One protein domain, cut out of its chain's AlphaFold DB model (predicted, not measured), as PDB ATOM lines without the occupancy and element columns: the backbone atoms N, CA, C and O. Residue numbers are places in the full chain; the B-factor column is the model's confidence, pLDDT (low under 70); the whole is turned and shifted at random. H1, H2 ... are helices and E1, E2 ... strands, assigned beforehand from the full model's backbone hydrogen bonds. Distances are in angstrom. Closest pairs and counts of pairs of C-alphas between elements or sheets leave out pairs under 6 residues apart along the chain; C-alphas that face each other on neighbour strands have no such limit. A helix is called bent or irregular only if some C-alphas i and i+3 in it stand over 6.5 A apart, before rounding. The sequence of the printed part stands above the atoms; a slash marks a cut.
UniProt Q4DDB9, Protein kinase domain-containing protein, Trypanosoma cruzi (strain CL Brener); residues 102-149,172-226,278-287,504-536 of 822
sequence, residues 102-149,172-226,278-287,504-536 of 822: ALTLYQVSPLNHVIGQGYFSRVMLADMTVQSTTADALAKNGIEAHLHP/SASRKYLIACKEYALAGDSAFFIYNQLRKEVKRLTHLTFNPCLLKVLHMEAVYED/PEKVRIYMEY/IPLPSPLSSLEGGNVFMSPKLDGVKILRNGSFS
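This is residues 102 to 149, 172 to 226, 278 to 287 and 504 to 536 of the 822 residues of the protein "Protein kinase domain-containing protein" of Trypanosoma cruzi (strain CL Brener) (UniProt Q4DDB9). One sheet of six strands curls like part of a barrel and folds back on itself into two leaves, E4 E5 E3 facing E1 E6, with E2 as the hinge. H2 covers E4 and E5 on one face; H1 covers E2 and E1 on the opposite face. The 146 printed residues hold two named helices and six named strands, along the chain E1 E2 H1 E3 H2 E4 E5 E6; the antiparallel sheet runs E4 E5 E3 E2 E1 E6, and the class is mixed. The whole is compact, radius of gyration of the C-alphas 15.7 A, spanning 45 by 38 by 32 A.

Start with E1, residues 102 to 118, which bends by 76 degrees at residue 113. It forms a hairpin with E2, residues 121 to 134; N 109 and O 127 are 3.0 A apart. H1, residues 135 to 147, is irregular, C-alphas 140 and 143 being 9.2 A apart, with 5 of 9 O i to N i+4 pairs within hydrogen-bond range; its height over the sheet is 9.7 A. E3, residues 175 to 185, is antiparallel to E2, with N 126 and O 179 2.8 A apart. In H2, residues 191 to 206, every such pair is within range. E4, residues 217 to 223, touches H2, closest at C-alphas Thr 206 and Val 217, 5.4 A. E3, H2 and E4 make a split strand-helix-strand unit, two strands of one sheet that run the same way with a helix between them along the chain and another strand, E5, residues 280 to 286, between them in the sheet; its crossover is right-handed. Edge strand E6, residues 527 to 531, pairs with E1: N 528 and O 106, 2.9 A.

Find C-alpha 102 at (164.266, 100.172, 200.211); E1 runs 39.9 A. E2 measures 37.4 A, E3 30.4 A, H2 22.1 A. E6 ends at (158.230, 97.706, 198.943).

Cuts after 149, 226 and 287 leave C-alpha gaps of 12.0, 10.9 and 10.1 A. Residues 504 to 536 are under pLDDT 70.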
ATOM      1  N   ALA A 102     164.652  98.787 200.412       66.07
ATOM      2  CA  ALA A 102     164.266 100.172 200.211       66.07
ATOM      3  C   ALA A 102     162.743 100.270 200.008       66.07
ATOM      4  O   ALA A 102     162.137  99.663 199.120       66.07
ATOM      5  N   LEU A 103     162.101 101.072 200.844       71.18
ATOM      6  CA  LEU A 103     160.697 101.442 200.761       71.18
ATOM      7  C   LEU A 103     160.570 102.811 200.098       71.18
ATOM      8  O   LEU A 103     161.340 103.726 200.388       71.18
ATOM      9  N   THR A 104     159.560 102.979 199.247       74.89
ATOM     10  CA  THR A 104     159.172 104.305 198.748       74.89
ATOM     11  C   THR A 104     157.803 104.672 199.302       74.89
ATOM     12  O   THR A 104     156.825 103.940 199.129       74.89
ATOM     13  N   LEU A 105     157.756 105.803 199.996       77.07
ATOM     14  CA  LEU A 105     156.554 106.397 200.557       77.07
ATOM     15  C   LEU A 105     156.028 107.450 199.587       77.07
ATOM     16  O   LEU A 105     156.772 108.342 199.173       77.07
ATOM     17  N   TYR A 106     154.745 107.342 199.264       82.27
ATOM     18  CA  TYR A 106     154.006 108.334 198.495       82.27
ATOM     19  C   TYR A 106     152.953 108.943 199.405       82.27
ATOM     20  O   TYR A 106     152.116 108.215 199.945       82.27
ATOM     21  N   GLN A 107     152.978 110.260 199.553       84.46
ATOM     22  CA  GLN A 107     151.897 111.002 200.184       84.46
ATOM     23  C   GLN A 107     151.305 111.942 199.146       84.46
ATOM     24  O   GLN A 107     152.029 112.701 198.500       84.46
ATOM     25  N   VAL A 108     149.991 111.856 198.976       88.66
ATOM     26  CA  VAL A 108     149.234 112.747 198.098       88.66
ATOM     27  C   VAL A 108     148.312 113.631 198.921       88.66
ATOM     28  O   VAL A 108     147.728 113.175 199.901       88.66
ATOM     29  N   SER A 109     148.175 114.892 198.524       88.32
ATOM     30  CA  SER A 109     147.216 115.808 199.143       88.32
ATOM     31  C   SER A 109     146.591 116.724 198.094       88.32
ATOM     32  O   SER A 109     147.328 117.375 197.349       88.32
ATOM     33  N   PRO A 110     145.255 116.811 198.006       90.94
ATOM     34  CA  PRO A 110     144.602 117.698 197.056       90.94
ATOM     35  C   PRO A 110     144.828 119.159 197.449       90.94
ATOM     36  O   PRO A 110     144.840 119.513 198.626       90.94
ATOM     37  N   LEU A 111     144.973 120.016 196.446       88.92
ATOM     38  CA  LEU A 111     145.051 121.461 196.606       88.92
ATOM     39  C   LEU A 111     143.678 122.059 196.288       88.92
ATOM     40  O   LEU A 111     143.005 121.629 195.353       88.92
ATOM     41  N   ASN A 112     143.269 123.107 197.004       84.85
ATOM     42  CA  ASN A 112     141.993 123.800 196.763       84.85
ATOM     43  C   ASN A 112     141.982 124.660 195.474       84.85
ATOM     44  O   ASN A 112     141.165 125.570 195.343       84.85
ATOM     45  N   HIS A 113     142.858 124.369 194.505       89.55
ATOM     46  CA  HIS A 113     142.946 125.058 193.216       89.55
ATOM     47  C   HIS A 113     142.244 124.251 192.123       89.55
ATOM     48  O   HIS A 113     142.699 123.169 191.747       89.55
ATOM     49  N   VAL A 114     141.125 124.766 191.608       89.24
ATOM     50  CA  VAL A 114     140.298 124.086 190.596       89.24
ATOM     51  C   VAL A 114     140.773 124.443 189.201       89.24
ATOM     52  O   VAL A 114     140.689 125.596 188.793       89.24
ATOM     53  N   ILE A 115     141.193 123.434 188.444       88.61
ATOM     54  CA  ILE A 115     141.629 123.588 187.049       88.61
ATOM     55  C   ILE A 115     140.581 123.101 186.048       88.61
ATOM     56  O   ILE A 115     140.744 123.263 184.842       88.61
ATOM     57  N   GLY A 116     139.496 122.487 186.501       86.15
ATOM     58  CA  GLY A 116     138.412 122.102 185.612       86.15
ATOM     59  C   GLY A 116     137.185 121.644 186.371       86.15
ATOM     60  O   GLY A 116     137.281 121.073 187.451       86.15
ATOM     61  N   GLN A 117     136.034 121.855 185.761       85.69
ATOM     62  CA  GLN A 117     134.772 121.279 186.186       85.69
ATOM     63  C   GLN A 117     134.226 120.479 185.000       85.69
ATOM     64  O   GLN A 117     134.552 120.751 183.847       85.69
ATOM     65  N   GLY A 118     133.513 119.402 185.276       80.43
ATOM     66  CA  GLY A 118     132.715 118.707 184.281       80.43
ATOM     67  C   GLY A 118     131.463 118.170 184.943       80.43
ATOM     68  O   GLY A 118     131.319 118.268 186.164       80.43
ATOM     69  N   TYR A 119     130.612 117.506 184.154       77.36
ATOM     70  CA  TYR A 119     129.359 116.928 184.634       77.36
ATOM     71  C   TYR A 119     129.520 116.236 185.980       77.36
ATOM     72  O   TYR A 119     128.966 116.693 186.960       77.36
ATOM     73  N   PHE A 120     130.314 115.178 186.073       83.34
ATOM     74  CA  PHE A 120     130.382 114.372 187.296       83.34
ATOM     75  C   PHE A 120     131.591 114.665 188.173       83.34
ATOM     76  O   PHE A 120     131.767 113.999 189.191       83.34
ATOM     77  N   SER A 121     132.449 115.601 187.769       89.38
ATOM     78  CA  SER A 121     133.780 115.698 188.349       89.38
ATOM     79  C   SER A 121     134.299 117.111 188.480       89.38
ATOM     80  O   SER A 121     134.144 117.914 187.563       89.38
ATOM     81  N   ARG A 122     135.045 117.343 189.552       90.74
ATOM     82  CA  ARG A 122     135.888 118.521 189.743       90.74
ATOM     83  C   ARG A 122     137.350 118.109 189.596       90.74
ATOM     84  O   ARG A 122     137.777 117.134 190.203       90.74
ATOM     85  N   VAL A 123     138.111 118.826 188.782       92.27
ATOM     86  CA  VAL A 123     139.548 118.610 188.580       92.27
ATOM     87  C   VAL A 123     140.305 119.689 189.342       92.27
ATOM     88  O   VAL A 123     140.100 120.883 189.119       92.27
ATOM     89  N   MET A 124     141.178 119.262 190.240       93.13
ATOM     90  CA  MET A 124     141.975 120.114 191.114       93.13
ATOM     91  C   MET A 124     143.456 119.791 190.947       93.13
ATOM     92  O   MET A 124     143.810 118.696 190.503       93.13
ATOM     93  N   LEU A 125     144.322 120.726 191.321       93.36
ATOM     94  CA  LEU A 125     145.728 120.400 191.548       93.36
ATOM     95  C   LEU A 125     145.876 119.534 192.806       93.36
ATOM     96  O   LEU A 125     145.004 119.512 193.675       93.36
ATOM     97  N   ALA A 126     146.981 118.811 192.901       92.87
ATOM     98  CA  ALA A 126     147.343 118.017 194.061       92.87
ATOM     99  C   ALA A 126     148.868 117.933 194.200       92.87
ATOM    100  O   ALA A 126     149.609 117.987 193.218       92.87
ATOM    101  N   ASP A 127     149.325 117.768 195.432       90.96
ATOM    102  CA  ASP A 127     150.716 117.514 195.766       90.96
ATOM    103  C   ASP A 127     150.985 116.022 195.834       90.96
ATOM    104  O   ASP A 127     150.158 115.259 196.329       90.96
ATOM    105  N   MET A 128     152.178 115.623 195.399       89.90
ATOM    106  CA  MET A 128     152.734 114.312 195.692       89.90
ATOM    107  C   MET A 128     154.148 114.452 196.243       89.90
ATOM    108  O   MET A 128     155.043 114.948 195.558       89.90
ATOM    109  N   THR A 129     154.371 113.986 197.466       86.77
ATOM    110  CA  THR A 129     155.705 113.861 198.058       86.77
ATOM    111  C   THR A 129     156.164 112.411 197.983       86.77
ATOM    112  O   THR A 129     155.436 111.480 198.332       86.77
ATOM    113  N   VAL A 130     157.385 112.220 197.486       84.66
ATOM    114  CA  VAL A 130     158.024 110.914 197.331       84.66
ATOM    115  C   VAL A 130     159.260 110.877 198.213       84.66
ATOM    116  O   VAL A 130     160.151 111.722 198.082       84.66
ATOM    117  N   GLN A 131     159.315 109.895 199.106       79.62
ATOM    118  CA  GLN A 131     160.433 109.692 200.022       79.62
ATOM    119  C   GLN A 131     160.919 108.249 199.950       79.62
ATOM    120  O   GLN A 131     160.116 107.319 199.959       79.62
ATOM    121  N   SER A 132     162.234 108.058 199.900       79.38
ATOM    122  CA  SER A 132     162.854 106.736 200.006       79.38
ATOM    123  C   SER A 132     163.331 106.525 201.440       79.38
ATOM    124  O   SER A 132     164.037 107.371 201.983       79.38
ATOM    125  N   THR A 133     162.939 105.414 202.049       76.41
ATOM    126  CA  THR A 133     163.308 105.017 203.416       76.41
ATOM    127  C   THR A 133     163.631 103.524 203.432       76.41
ATOM    128  O   THR A 133     163.397 102.842 202.440       76.41
ATOM    129  N   THR A 134     164.179 102.981 204.513       74.96
ATOM    130  CA  THR A 134     164.338 101.525 204.684       74.96
ATOM    131  C   THR A 134     163.285 100.995 205.650       74.96
ATOM    132  O   THR A 134     162.750 101.749 206.470       74.96
ATOM    133  N   ALA A 135     162.971  99.700 205.572       72.22
ATOM    134  CA  ALA A 135     162.046  99.062 206.516       72.22
ATOM    135  C   ALA A 135     162.457  99.298 207.983       72.22
ATOM    136  O   ALA A 135     161.622  99.639 208.824       72.22
ATOM    137  N   ASP A 136     163.758  99.230 208.246       69.39
ATOM    138  CA  ASP A 136     164.384  99.503 209.535       69.39
ATOM    139  C   ASP A 136     164.190 100.948 210.013       69.39
ATOM    140  O   ASP A 136     163.833 101.189 211.169       69.39
ATOM    141  N   ALA A 137     164.402 101.929 209.131       68.17
ATOM    142  CA  ALA A 137     164.227 103.340 209.466       68.17
ATOM    143  C   ALA A 137     162.751 103.697 209.705       68.17
ATOM    144  O   ALA A 137     162.448 104.542 210.553       68.17
ATOM    145  N   LEU A 138     161.828 103.057 208.983       66.74
ATOM    146  CA  LEU A 138     160.389 103.226 209.181       66.74
ATOM    147  C   LEU A 138     159.931 102.650 210.529       66.74
ATOM    148  O   LEU A 138     159.161 103.297 211.236       66.74
ATOM    149  N   ALA A 139     160.436 101.468 210.900       66.43
ATOM    150  CA  ALA A 139     160.142 100.837 212.186       66.43
ATOM    151  C   ALA A 139     160.691 101.642 213.377       66.43
ATOM    152  O   ALA A 139     160.032 101.723 214.412       66.43
ATOM    153  N   LYS A 140     161.873 102.259 213.228       68.11
ATOM    154  CA  LYS A 140     162.545 103.030 214.294       68.11
ATOM    155  C   LYS A 140     161.942 104.419 214.524       68.11
ATOM    156  O   LYS A 140     161.734 104.796 215.673       68.11
ATOM    157  N   ASN A 141     161.665 105.176 213.460       64.63
ATOM    158  CA  ASN A 141     161.225 106.574 213.577       64.63
ATOM    159  C   ASN A 141     159.696 106.743 213.501       64.63
ATOM    160  O   ASN A 141     159.180 107.806 213.840       64.63
ATOM    161  N   GLY A 142     158.968 105.714 213.056       62.42
ATOM    162  CA  GLY A 142     157.544 105.817 212.739       62.42
ATOM    163  C   GLY A 142     157.282 106.581 211.434       62.42
ATOM    164  O   GLY A 142     158.109 107.357 210.958       62.42
ATOM    165  N   ILE A 143     156.109 106.355 210.830       62.64
ATOM    166  CA  ILE A 143     155.730 106.948 209.531       62.64
ATOM    167  C   ILE A 143     155.686 108.487 209.618       62.64
ATOM    168  O   ILE A 143     156.158 109.172 208.714       62.64
ATOM    169  N   GLU A 144     155.178 109.035 210.726       57.10
ATOM    170  CA  GLU A 144     155.009 110.482 210.932       57.10
ATOM    171  C   GLU A 144     156.334 111.255 210.904       57.10
ATOM    172  O   GLU A 144     156.391 112.334 210.321       57.10
ATOM    173  N   ALA A 145     157.413 110.697 211.467       57.59
ATOM    174  CA  ALA A 145     158.722 111.349 211.480       57.59
ATOM    175  C   ALA A 145     159.354 111.452 210.083       57.59
ATOM    176  O   ALA A 145     160.144 112.361 209.831       57.59
ATOM    177  N   HIS A 146     159.007 110.532 209.174       54.63
ATOM    178  CA  HIS A 146     159.440 110.591 207.776       54.63
ATOM    179  C   HIS A 146     158.599 111.602 206.982       54.63
ATOM    180  O   HIS A 146     159.160 112.418 206.254       54.63
ATOM    181  N   LEU A 147     157.275 111.637 207.178       55.72
ATOM    182  CA  LEU A 147     156.379 112.572 206.473       55.72
ATOM    183  C   LEU A 147     156.537 114.033 206.937       55.72
ATOM    184  O   LEU A 147     156.500 114.948 206.115       55.72
ATOM    185  N   HIS A 148     156.769 114.246 208.234       56.42
ATOM    186  CA  HIS A 148     157.010 115.551 208.850       56.42
ATOM    187  C   HIS A 148     158.387 115.577 209.531       56.42
ATOM    188  O   HIS A 148     158.470 115.475 210.760       56.42
ATOM    189  N   PRO A 149     159.495 115.742 208.784       46.97
ATOM    190  CA  PRO A 149     160.770 116.042 209.417       46.97
ATOM    191  C   PRO A 149     160.609 117.377 210.156       46.97
ATOM    192  O   PRO A 149     160.346 118.405 209.528       46.97
ATOM    193  N   SER A 172     167.270 110.485 202.172       53.38
ATOM    194  CA  SER A 172     167.147 110.789 200.741       53.38
ATOM    195  C   SER A 172     166.214 111.993 200.580       53.38
ATOM    196  O   SER A 172     165.097 111.963 201.092       53.38
ATOM    197  N   ALA A 173     166.660 113.039 199.873       62.66
ATOM    198  CA  ALA A 173     165.890 114.263 199.642       62.66
ATOM    199  C   ALA A 173     164.453 113.943 199.196       62.66
ATOM    200  O   ALA A 173     164.245 113.243 198.198       62.66
ATOM    201  N   SER A 174     163.468 114.436 199.950       71.73
ATOM    202  CA  SER A 174     162.057 114.302 199.606       71.73
ATOM    203  C   SER A 174     161.786 115.047 198.300       71.73
ATOM    204  O   SER A 174     162.125 116.221 198.145       71.73
ATOM    205  N   ARG A 175     161.199 114.356 197.321       83.34
ATOM    206  CA  ARG A 175     160.867 114.951 196.021       83.34
ATOM    207  C   ARG A 175     159.395 115.315 195.993       83.34
ATOM    208  O   ARG A 175     158.551 114.449 196.205       83.34
ATOM    209  N   LYS A 176     159.092 116.582 195.721       86.68
ATOM    210  CA  LYS A 176     157.725 117.076 195.540       86.68
ATOM    211  C   LYS A 176     157.385 117.131 194.048       86.68
ATOM    212  O   LYS A 176     158.188 117.644 193.270       86.68
ATOM    213  N   TYR A 177     156.220 116.629 193.660       89.54
ATOM    214  CA  TYR A 177     155.681 116.685 192.299       89.54
ATOM    215  C   TYR A 177     154.292 117.314 192.319       89.54
ATOM    216  O   TYR A 177     153.518 117.074 193.249       89.54
ATOM    217  N   LEU A 178     153.991 118.101 191.286       91.21
ATOM    218  CA  LEU A 178     152.644 118.589 191.040       91.21
ATOM    219  C   LEU A 178     151.893 117.522 190.245       91.21
ATOM    220  O   LEU A 178     152.350 117.071 189.195       91.21
ATOM    221  N   ILE A 179     150.745 117.111 190.758       92.31
ATOM    222  CA  ILE A 179     149.850 116.150 190.121       92.31
ATOM    223  C   ILE A 179     148.444 116.755 190.030       92.31
ATOM    224  O   ILE A 179     148.174 117.839 190.549       92.31
ATOM    225  N   ALA A 180     147.539 116.082 189.332       93.07
ATOM    226  CA  ALA A 180     146.137 116.465 189.266       93.07
ATOM    227  C   ALA A 180     145.273 115.446 190.013       93.07
ATOM    228  O   ALA A 180     145.592 114.261 190.092       93.07
ATOM    229  N   CYS A 181     144.152 115.910 190.548       93.01
ATOM    230  CA  CYS A 181     143.166 115.098 191.240       93.01
ATOM    231  C   CYS A 181     141.789 115.341 190.628       93.01
ATOM    232  O   CYS A 181     141.317 116.476 190.566       93.01
ATOM    233  N   LYS A 182     141.117 114.270 190.209       93.42
ATOM    234  CA  LYS A 182     139.741 114.309 189.720       93.42
ATOM    235  C   LYS A 182     138.804 113.738 190.776       93.42
ATOM    236  O   LYS A 182     138.844 112.545 191.066       93.42
ATOM    237  N   GLU A 183     137.989 114.603 191.361       94.11
ATOM    238  CA  GLU A 183     137.041 114.275 192.421       94.11
ATOM    239  C   GLU A 183     135.647 114.024 191.844       94.11
ATOM    240  O   GLU A 183     135.156 114.813 191.038       94.11
ATOM    241  N   TYR A 184     135.013 112.940 192.283       93.03
ATOM    242  CA  TYR A 184     133.669 112.513 191.908       93.03
ATOM    243  C   TYR A 184     132.810 112.388 193.161       93.03
ATOM    244  O   TYR A 184     133.207 111.712 194.110       93.03
ATOM    245  N   ALA A 185     131.627 112.999 193.154       90.72
ATOM    246  CA  ALA A 185     130.645 112.804 194.213       90.72
ATOM    247  C   ALA A 185     129.865 111.505 193.982       90.72
ATOM    248  O   ALA A 185     129.382 111.249 192.876       90.72
ATOM    249  N   LEU A 186     129.737 110.701 195.031       89.66
ATOM    250  CA  LEU A 186     128.938 109.489 195.078       89.66
ATOM    251  C   LEU A 186     127.691 109.771 195.916       89.66
ATOM    252  O   LEU A 186     127.778 110.084 197.099       89.66
ATOM    253  N   ALA A 187     126.518 109.659 195.302       80.68
ATOM    254  CA  ALA A 187     125.243 109.864 195.975       80.68
ATOM    255  C   ALA A 187     124.226 108.806 195.531       80.68
ATOM    256  O   ALA A 187     124.294 108.308 194.408       80.68
ATOM    257  N   GLY A 188     123.269 108.501 196.410       81.67
ATOM    258  CA  GLY A 188     122.173 107.563 196.152       81.67
ATOM    259  C   GLY A 188     122.471 106.109 196.530       81.67
ATOM    260  O   GLY A 188     123.578 105.757 196.939       81.67
ATOM    261  N   ASP A 189     121.459 105.255 196.373       80.78
ATOM    262  CA  ASP A 189     121.480 103.856 196.829       80.78
ATOM    263  C   ASP A 189     122.514 102.991 196.085       80.78
ATOM    264  O   ASP A 189     122.997 101.983 196.603       80.78
ATOM    265  N   SER A 190     122.916 103.405 194.878       84.99
ATOM    266  CA  SER A 190     123.929 102.734 194.059       84.99
ATOM    267  C   SER A 190     125.369 103.168 194.362       84.99
ATOM    268  O   SER A 190     126.299 102.612 193.772       84.99
ATOM    269  N   ALA A 191     125.600 104.102 195.294       88.27
ATOM    270  CA  ALA A 191     126.929 104.663 195.574       88.27
ATOM    271  C   ALA A 191     127.990 103.589 195.886       88.27
ATOM    272  O   ALA A 191     129.105 103.645 195.364       88.27
ATOM    273  N   PHE A 192     127.637 102.563 196.669       89.41
ATOM    274  CA  PHE A 192     128.546 101.451 196.975       89.41
ATOM    275  C   PHE A 192     128.893 100.606 195.738       89.41
ATOM    276  O   PHE A 192     130.038 100.178 195.567       89.41
ATOM    277  N   PHE A 193     127.917 100.366 194.860       90.81
ATOM    278  CA  PHE A 193     128.137  99.641 193.610       90.81
ATOM    279  C   PHE A 193     129.057 100.438 192.677       90.81
ATOM    280  O   PHE A 193     130.066  99.903 192.211       90.81
ATOM    281  N   ILE A 194     128.765 101.728 192.487       92.14
ATOM    282  CA  ILE A 194     129.566 102.653 191.676       92.14
ATOM    283  C   ILE A 194     131.004 102.706 192.200       92.14
ATOM    284  O   ILE A 194     131.942 102.508 191.429       92.14
ATOM    285  N   TYR A 195     131.194 102.883 193.511       93.06
ATOM    286  CA  TYR A 195     132.518 102.897 194.137       93.06
ATOM    287  C   TYR A 195     133.342 101.646 193.801       93.06
ATOM    288  O   TYR A 195     134.500 101.747 193.390       93.06
ATOM    289  N   ASN A 196     132.745 100.456 193.929       92.20
ATOM    290  CA  ASN A 196     133.437  99.203 193.636       92.20
ATOM    291  C   ASN A 196     133.778  99.048 192.148       92.20
ATOM    292  O   ASN A 196     134.840  98.509 191.826       92.20
ATOM    293  N   GLN A 197     132.921  99.529 191.245       92.80
ATOM    294  CA  GLN A 197     133.213  99.525 189.809       92.80
ATOM    295  C   GLN A 197     134.334 100.503 189.455       92.80
ATOM    296  O   GLN A 197     135.273 100.123 188.755       92.80
ATOM    297  N   LEU A 198     134.310 101.719 190.009       93.17
ATOM    298  CA  LEU A 198     135.394 102.689 189.848       93.17
ATOM    299  C   LEU A 198     136.718 102.135 190.374       93.17
ATOM    300  O   LEU A 198     137.738 102.252 189.702       93.17
ATOM    301  N   ARG A 199     136.710 101.456 191.526       90.77
ATOM    302  CA  ARG A 199     137.912 100.823 192.086       90.77
ATOM    303  C   ARG A 199     138.504  99.768 191.153       90.77
ATOM    304  O   ARG A 199     139.723  99.721 190.989       90.77
ATOM    305  N   LYS A 200     137.664  98.922 190.549       91.11
ATOM    306  CA  LYS A 200     138.102  97.923 189.559       91.11
ATOM    307  C   LYS A 200     138.677  98.594 188.313       91.11
ATOM    308  O   LYS A 200     139.754  98.209 187.865       91.11
ATOM    309  N   GLU A 201     137.995  99.616 187.800       90.46
ATOM    310  CA  GLU A 201     138.420 100.335 186.599       90.46
ATOM    311  C   GLU A 201     139.731 101.093 186.827       90.46
ATOM    312  O   GLU A 201     140.675 100.908 186.066       90.46
ATOM    313  N   VAL A 202     139.867 101.858 187.914       89.12
ATOM    314  CA  VAL A 202     141.120 102.565 188.224       89.12
ATOM    315  C   VAL A 202     142.264 101.584 188.453       89.12
ATOM    316  O   VAL A 202     143.366 101.820 187.959       89.12
ATOM    317  N   LYS A 203     142.020 100.445 189.122       86.29
ATOM    318  CA  LYS A 203     143.034  99.386 189.230       86.29
ATOM    319  C   LYS A 203     143.487  98.952 187.836       86.29
ATOM    320  O   LYS A 203     144.687  98.916 187.593       86.29
ATOM    321  N   ARG A 204     142.575  98.705 186.896       85.56
ATOM    322  CA  ARG A 204     142.927  98.376 185.505       85.56
ATOM    323  C   ARG A 204     143.761  99.480 184.839       85.56
ATOM    324  O   ARG A 204     144.814  99.177 184.291       85.56
ATOM    325  N   LEU A 205     143.368 100.751 184.970       84.94
ATOM    326  CA  LEU A 205     144.099 101.890 184.391       84.94
ATOM    327  C   LEU A 205     145.518 102.047 184.948       84.94
ATOM    328  O   LEU A 205     146.433 102.352 184.187       84.94
ATOM    329  N   THR A 206     145.729 101.787 186.243       80.90
ATOM    330  CA  THR A 206     147.077 101.846 186.842       80.90
ATOM    331  C   THR A 206     148.041 100.830 186.220       80.90
ATOM    332  O   THR A 206     149.235 101.114 186.128       80.90
ATOM    333  N   HIS A 207     147.537  99.699 185.710       77.63
ATOM    334  CA  HIS A 207     148.359  98.715 185.000       77.63
ATOM    335  C   HIS A 207     148.717  99.155 183.580       77.63
ATOM    336  O   HIS A 207     149.592  98.543 183.005       77.63
ATOM    337  N   LEU A 208     148.108 100.198 183.008       78.89
ATOM    338  CA  LEU A 208     148.413 100.683 181.650       78.89
ATOM    339  C   LEU A 208     149.388 101.875 181.645       78.89
ATOM    340  O   LEU A 208     149.724 102.408 180.590       78.89
ATOM    341  N   THR A 209     149.843 102.312 182.824       69.59
ATOM    342  CA  THR A 209     150.617 103.554 183.039       69.59
ATOM    343  C   THR A 209     152.017 103.569 182.426       69.59
ATOM    344  O   THR A 209     152.666 104.615 182.405       69.59
ATOM    345  N   PHE A 210     152.500 102.428 181.933       67.60
ATOM    346  CA  PHE A 210     153.818 102.311 181.313       67.60
ATOM    347  C   PHE A 210     153.851 102.786 179.858       67.60
ATOM    348  O   PHE A 210     154.935 103.082 179.354       67.60
ATOM    349  N   ASN A 211     152.702 102.892 179.178       77.80
ATOM    350  CA  ASN A 211     152.679 103.421 177.821       77.80
ATOM    351  C   ASN A 211     152.937 104.941 177.858       77.80
ATOM    352  O   ASN A 211     152.155 105.672 178.470       77.80
ATOM    353  N   PRO A 212     153.990 105.449 177.189       78.68
ATOM    354  CA  PRO A 212     154.337 106.868 177.233       78.68
ATOM    355  C   PRO A 212     153.282 107.779 176.588       78.68
ATOM    356  O   PRO A 212     153.233 108.963 176.913       78.68
ATOM    357  N   CYS A 213     152.433 107.241 175.706       84.75
ATOM    358  CA  CYS A 213     151.344 107.967 175.052       84.75
ATOM    359  C   CYS A 213     150.045 107.976 175.877       84.75
ATOM    360  O   CYS A 213     149.036 108.475 175.386       84.75
ATOM    361  N   LEU A 214     150.021 107.424 177.097       89.51
ATOM    362  CA  LEU A 214     148.864 107.469 177.998       89.51
ATOM    363  C   LEU A 214     149.141 108.392 179.188       89.51
ATOM    364  O   LEU A 214     150.246 108.414 179.729       89.51
ATOM    365  N   LEU A 215     148.122 109.138 179.621       90.72
ATOM    366  CA  LEU A 215     148.210 109.918 180.855       90.72
ATOM    367  C   LEU A 215     148.250 108.964 182.055       90.72
ATOM    368  O   LEU A 215     147.379 108.103 182.207       90.72
ATOM    369  N   LYS A 216     149.243 109.119 182.932       87.78
ATOM    370  CA  LYS A 216     149.430 108.197 184.059       87.78
ATOM    371  C   LYS A 216     148.349 108.400 185.126       87.78
ATOM    372  O   LYS A 216     148.230 109.478 185.703       87.78
ATOM    373  N   VAL A 217     147.605 107.340 185.448       88.72
ATOM    374  CA  VAL A 217     146.716 107.271 186.620       88.72
ATOM    375  C   VAL A 217     147.491 106.683 187.798       88.72
ATOM    376  O   VAL A 217     148.037 105.589 187.694       88.72
ATOM    377  N   LEU A 218     147.551 107.402 188.918       86.22
ATOM    378  CA  LEU A 218     148.452 107.096 190.034       86.22
ATOM    379  C   LEU A 218     147.744 106.345 191.165       86.22
ATOM    380  O   LEU A 218     148.216 105.311 191.648       86.22
ATOM    381  N   HIS A 219     146.620 106.890 191.629       83.83
ATOM    382  CA  HIS A 219     145.965 106.431 192.849       83.83
ATOM    383  C   HIS A 219     144.473 106.782 192.869       83.83
ATOM    384  O   HIS A 219     144.039 107.725 192.213       83.83
ATOM    385  N   MET A 220     143.702 106.026 193.651       89.60
ATOM    386  CA  MET A 220     142.307 106.309 193.973       89.60
ATOM    387  C   MET A 220     142.141 106.331 195.489       89.60
ATOM    388  O   MET A 220     142.455 105.339 196.147       89.60
ATOM    389  N   GLU A 221     141.607 107.428 196.005       88.78
ATOM    390  CA  GLU A 221     141.312 107.661 197.418       88.78
ATOM    391  C   GLU A 221     139.791 107.726 197.619       88.78
ATOM    392  O   GLU A 221     139.061 108.320 196.817       88.78
ATOM    393  N   ALA A 222     139.314 107.089 198.686       90.42
ATOM    394  CA  ALA A 222     137.929 107.146 199.131       90.42
ATOM    395  C   ALA A 222     137.807 108.208 200.228       90.42
ATOM    396  O   ALA A 222     138.519 108.131 201.225       90.42
ATOM    397  N   VAL A 223     136.911 109.176 200.050       89.53
ATOM    398  CA  VAL A 223     136.727 110.297 200.977       89.53
ATOM    399  C   VAL A 223     135.429 110.093 201.754       89.53
ATOM    400  O   VAL A 223     134.362 109.876 201.168       89.53
ATOM    401  N   TYR A 224     135.532 110.167 203.077       88.47
ATOM    402  CA  TYR A 224     134.423 110.027 204.016       88.47
ATOM    403  C   TYR A 224     134.149 111.370 204.693       88.47
ATOM    404  O   TYR A 224     135.081 112.109 204.980       88.47
ATOM    405  N   GLU A 225     132.888 111.676 204.985       78.87
ATOM    406  CA  GLU A 225     132.537 112.846 205.798       78.87
ATOM    407  C   GLU A 225     132.932 112.612 207.266       78.87
ATOM    408  O   GLU A 225     132.638 111.543 207.821       78.87
ATOM    409  N   ASP A 226     133.582 113.584 207.906       69.42
ATOM    410  CA  ASP A 226     133.930 113.503 209.325       69.42
ATOM    411  C   ASP A 226     132.655 113.487 210.171       69.42
ATOM    412  O   ASP A 226     131.853 114.415 210.153       69.42
ATOM    413  N   PRO A 278     131.838 105.684 200.950       88.75
ATOM    414  CA  PRO A 278     132.485 106.963 200.694       88.75
ATOM    415  C   PRO A 278     131.518 107.909 199.986       88.75
ATOM    416  O   PRO A 278     130.810 107.507 199.063       88.75
ATOM    417  N   GLU A 279     131.510 109.168 200.407       90.19
ATOM    418  CA  GLU A 279     130.694 110.214 199.787       90.19
ATOM    419  C   GLU A 279     131.359 110.728 198.506       90.19
ATOM    420  O   GLU A 279     130.692 111.168 197.574       90.19
ATOM    421  N   LYS A 280     132.697 110.677 198.434       92.46
ATOM    422  CA  LYS A 280     133.455 111.126 197.262       92.46
ATOM    423  C   LYS A 280     134.611 110.186 196.961       92.46
ATOM    424  O   LYS A 280     135.123 109.477 197.826       92.46
ATOM    425  N   VAL A 281     135.038 110.202 195.707       93.90
ATOM    426  CA  VAL A 281     136.217 109.486 195.220       93.90
ATOM    427  C   VAL A 281     137.150 110.475 194.557       93.90
ATOM    428  O   VAL A 281     136.720 111.248 193.705       93.90
ATOM    429  N   ARG A 282     138.435 110.398 194.890       93.80
ATOM    430  CA  ARG A 282     139.499 111.173 194.249       93.80
ATOM    431  C   ARG A 282     140.385 110.253 193.428       93.80
ATOM    432  O   ARG A 282     140.903 109.270 193.949       93.80
ATOM    433  N   ILE A 283     140.556 110.563 192.148       93.31
ATOM    434  CA  ILE A 283     141.475 109.866 191.246       93.31
ATOM    435  C   ILE A 283     142.654 110.794 190.967       93.31
ATOM    436  O   ILE A 283     142.500 111.815 190.297       93.31
ATOM    437  N   TYR A 284     143.828 110.426 191.466       92.06
ATOM    438  CA  TYR A 284     145.075 111.143 191.236       92.06
ATOM    439  C   TYR A 284     145.719 110.693 189.931       92.06
ATOM    440  O   TYR A 284     145.806 109.497 189.639       92.06
ATOM    441  N   MET A 285     146.194 111.657 189.159       92.05
ATOM    442  CA  MET A 285     146.779 111.459 187.841       92.05
ATOM    443  C   MET A 285     147.901 112.455 187.590       92.05
ATOM    444  O   MET A 285     148.028 113.470 188.272       92.05
ATOM    445  N   GLU A 286     148.720 112.150 186.598       89.19
ATOM    446  CA  GLU A 286     149.736 113.061 186.097       89.19
ATOM    447  C   GLU A 286     149.136 114.423 185.718       89.19
ATOM    448  O   GLU A 286     148.063 114.516 185.117       89.19
ATOM    449  N   TYR A 287     149.842 115.487 186.092       90.56
ATOM    450  CA  TYR A 287     149.470 116.842 185.720       90.56
ATOM    451  C   TYR A 287     149.907 117.137 184.279       90.56
ATOM    452  O   TYR A 287     151.078 117.013 183.925       90.56
ATOM    453  N   ILE A 504     157.579 110.787 186.562       68.69
ATOM    454  CA  ILE A 504     157.049 110.466 187.890       68.69
ATOM    455  C   ILE A 504     157.563 109.068 188.293       68.69
ATOM    456  O   ILE A 504     157.370 108.121 187.520       68.69
ATOM    457  N   PRO A 505     158.194 108.907 189.471       65.33
ATOM    458  CA  PRO A 505     158.638 107.608 189.961       65.33
ATOM    459  C   PRO A 505     157.417 106.718 190.228       65.33
ATOM    460  O   PRO A 505     156.777 106.836 191.269       65.33
ATOM    461  N   LEU A 506     157.074 105.839 189.286       63.84
ATOM    462  CA  LEU A 506     155.985 104.873 189.432       63.84
ATOM    463  C   LEU A 506     156.513 103.534 189.977       63.84
ATOM    464  O   LEU A 506     157.606 103.120 189.585       63.84
ATOM    465  N   PRO A 507     155.752 102.827 190.831       51.15
ATOM    466  CA  PRO A 507     156.056 101.440 191.171       51.15
ATOM    467  C   PRO A 507     155.879 100.531 189.943       51.15
ATOM    468  O   PRO A 507     154.930 100.697 189.175       51.15
ATOM    469  N   SER A 508     156.783  99.566 189.757       45.34
ATOM    470  CA  SER A 508     156.707  98.594 188.659       45.34
ATOM    471  C   SER A 508     155.426  97.745 188.769       45.34
ATOM    472  O   SER A 508     155.122  97.265 189.859       45.34
ATOM    473  N   PRO A 509     154.694  97.465 187.673       39.59
ATOM    474  CA  PRO A 509     153.477  96.642 187.718       39.59
ATOM    475  C   PRO A 509     153.729  95.196 188.185       39.59
ATOM    476  O   PRO A 509     152.839  94.572 188.759       39.59
ATOM    477  N   LEU A 510     154.956  94.682 188.015       34.07
ATOM    478  CA  LEU A 510     155.382  93.372 188.527       34.07
ATOM    479  C   LEU A 510     155.487  93.312 190.060       34.07
ATOM    480  O   LEU A 510     155.580  92.219 190.608       34.07
ATOM    481  N   SER A 511     155.416  94.441 190.775       37.21
ATOM    482  CA  SER A 511     155.380  94.444 192.242       37.21
ATOM    483  C   SER A 511     153.977  94.172 192.813       37.21
ATOM    484  O   SER A 511     153.687  94.630 193.921       37.21
ATOM    485  N   SER A 512     153.100  93.468 192.076       33.58
ATOM    486  CA  SER A 512     151.896  92.825 192.633       33.58
ATOM    487  C   SER A 512     152.297  92.136 193.952       33.58
ATOM    488  O   SER A 512     153.101  91.215 193.940       33.58
ATOM    489  N   LEU A 513     151.948  92.604 195.156       35.80
ATOM    490  CA  LEU A 513     150.681  93.173 195.624       35.80
ATOM    491  C   LEU A 513     149.548  92.141 195.608       35.80
ATOM    492  O   LEU A 513     148.379  92.481 195.447       35.80
ATOM    493  N   GLU A 514     149.904  90.891 195.899       33.04
ATOM    494  CA  GLU A 514     149.013  89.935 196.546       33.04
ATOM    495  C   GLU A 514     149.519  89.676 197.976       33.04
ATOM    496  O   GLU A 514     150.601  89.149 198.206       33.04
ATOM    497  N   GLY A 515     148.749  90.128 198.969       37.65
ATOM    498  CA  GLY A 515     148.783  89.564 200.323       37.65
ATOM    499  C   GLY A 515     149.591  90.261 201.427       37.65
ATOM    500  O   GLY A 515     149.165  90.149 202.571       37.65
ATOM    501  N   GLY A 516     150.690  90.991 201.170       29.42
ATOM    502  CA  GLY A 516     151.564  91.404 202.299       29.42
ATOM    503  C   GLY A 516     152.385  92.698 202.218       29.42
ATOM    504  O   GLY A 516     153.024  93.046 203.206       29.42
ATOM    505  N   ASN A 517     152.390  93.433 201.098       31.49
ATOM    506  CA  ASN A 517     153.394  94.494 200.867       31.49
ATOM    507  C   ASN A 517     152.858  95.932 200.730       31.49
ATOM    508  O   ASN A 517     153.650  96.840 200.487       31.49
ATOM    509  N   VAL A 518     151.554  96.170 200.905       33.67
ATOM    510  CA  VAL A 518     150.992  97.532 200.978       33.67
ATOM    511  C   VAL A 518     150.250  97.696 202.288       33.67
ATOM    512  O   VAL A 518     149.162  97.156 202.472       33.67
ATOM    513  N   PHE A 519     150.845  98.470 203.187       34.34
ATOM    514  CA  PHE A 519     150.176  98.944 204.386       34.34
ATOM    515  C   PHE A 519     149.458 100.252 204.050       34.34
ATOM    516  O   PHE A 519     150.097 101.230 203.662       34.34
ATOM    517  N   MET A 520     148.134 100.262 204.200       36.60
ATOM    518  CA  MET A 520     147.403 101.501 204.452       36.60
ATOM    519  C   MET A 520     147.541 101.775 205.947       36.60
ATOM    520  O   MET A 520     147.173 100.928 206.761       36.60
ATOM    521  N   SER A 521     148.110 102.917 206.319       34.30
ATOM    522  CA  SER A 521     148.058 103.366 207.708       34.30
ATOM    523  C   SER A 521     146.601 103.718 208.036       34.30
ATOM    524  O   SER A 521     146.056 104.601 207.383       34.30
ATOM    525  N   PRO A 522     145.951 103.099 209.040       36.72
ATOM    526  CA  PRO A 522     144.599 103.492 209.444       36.72
ATOM    527  C   PRO A 522     144.533 104.888 210.092       36.72
ATOM    528  O   PRO A 522     143.440 105.341 210.411       36.72
ATOM    529  N   LYS A 523     145.678 105.549 210.332       41.18
ATOM    530  CA  LYS A 523     145.771 106.859 211.004       41.18
ATOM    531  C   LYS A 523     146.278 108.002 210.114       41.18
ATOM    532  O   LYS A 523     146.265 109.138 210.565       41.18
ATOM    533  N   LEU A 524     146.767 107.721 208.903       48.74
ATOM    534  CA  LEU A 524     147.365 108.730 208.019       48.74
ATOM    535  C   LEU A 524     146.681 108.682 206.652       48.74
ATOM    536  O   LEU A 524     146.966 107.791 205.849       48.74
ATOM    537  N   ASP A 525     145.796 109.644 206.401       54.77
ATOM    538  CA  ASP A 525     145.126 109.800 205.110       54.77
ATOM    539  C   ASP A 525     146.133 110.088 203.986       54.77
ATOM    540  O   ASP A 525     147.121 110.803 204.164       54.77
ATOM    541  N   GLY A 526     145.888 109.509 202.808       56.74
ATOM    542  CA  GLY A 526     146.660 109.786 201.589       56.74
ATOM    543  C   GLY A 526     148.064 109.167 201.512       56.74
ATOM    544  O   GLY A 526     148.787 109.444 200.554       56.74
ATOM    545  N   VAL A 527     148.474 108.324 202.472       55.90
ATOM    546  CA  VAL A 527     149.814 107.706 202.499       55.90
ATOM    547  C   VAL A 527     149.784 106.272 201.973       55.90
ATOM    548  O   VAL A 527     149.117 105.402 202.537       55.90
ATOM    549  N   LYS A 528     150.572 105.991 200.927       62.11
ATOM    550  CA  LYS A 528     150.763 104.642 200.373       62.11
ATOM    551  C   LYS A 528     152.225 104.206 200.505       62.11
ATOM    552  O   LYS A 528     153.131 104.886 200.025       62.11
ATOM    553  N   ILE A 529     152.443 103.044 201.122       52.70
ATOM    554  CA  ILE A 529     153.768 102.432 201.308       52.70
ATOM    555  C   ILE A 529     153.969 101.337 200.261       52.70
ATOM    556  O   ILE A 529     153.127 100.444 200.145       52.70
ATOM    557  N   LEU A 530     155.075 101.391 199.518       55.13
ATOM    558  CA  LEU A 530     155.464 100.371 198.539       55.13
ATOM    559  C   LEU A 530     156.850  99.797 198.871       55.13
ATOM    560  O   LEU A 530     157.796 100.547 199.118       55.13
ATOM    561  N   ARG A 531     156.965  98.462 198.847       44.06
ATOM    562  CA  ARG A 531     158.230  97.706 198.943       44.06
ATOM    563  C   ARG A 531     158.879  97.556 197.566       44.06
ATOM    564  O   ARG A 531     158.178  97.145 196.646       44.06
ATOM    565  N   ASN A 532     160.181  97.867 197.457       42.72
ATOM    566  CA  ASN A 532     161.090  97.531 196.345       42.72
ATOM    567  C   ASN A 532     160.411  97.387 194.960       42.72
ATOM    568  O   ASN A 532     160.345  96.302 194.389       42.72
ATOM    569  N   GLY A 533     159.916  98.494 194.401       35.17
ATOM    570  CA  GLY A 533     159.644  98.584 192.967       35.17
ATOM    571  C   GLY A 533     160.902  99.091 192.275       35.17
ATOM    572  O   GLY A 533     161.279 100.243 192.478       35.17
ATOM    573  N   SER A 534     161.581  98.242 191.505       26.70
ATOM    574  CA  SER A 534     162.729  98.627 190.686       26.70
ATOM    575  C   SER A 534     162.343  99.789 189.772       26.70
ATOM    576  O   SER A 534     161.640  99.610 188.776       26.70
ATOM    577  N   PHE A 535     162.786 101.001 190.108       29.31
ATOM    578  CA  PHE A 535     162.658 102.138 189.208       29.31
ATOM    579  C   PHE A 535     163.366 101.798 187.897       29.31
ATOM    580  O   PHE A 535     164.494 101.300 187.916       29.31
ATOM    581  N   SER A 536     162.765 102.147 186.762       27.98
ATOM    582  CA  SER A 536     163.485 102.305 185.499       27.98
ATOM    583  C   SER A 536     164.442 103.504 185.596       27.98
ATOM    584  O   SER A 536     164.331 104.491 184.875       27.98
TER     585      SER A 536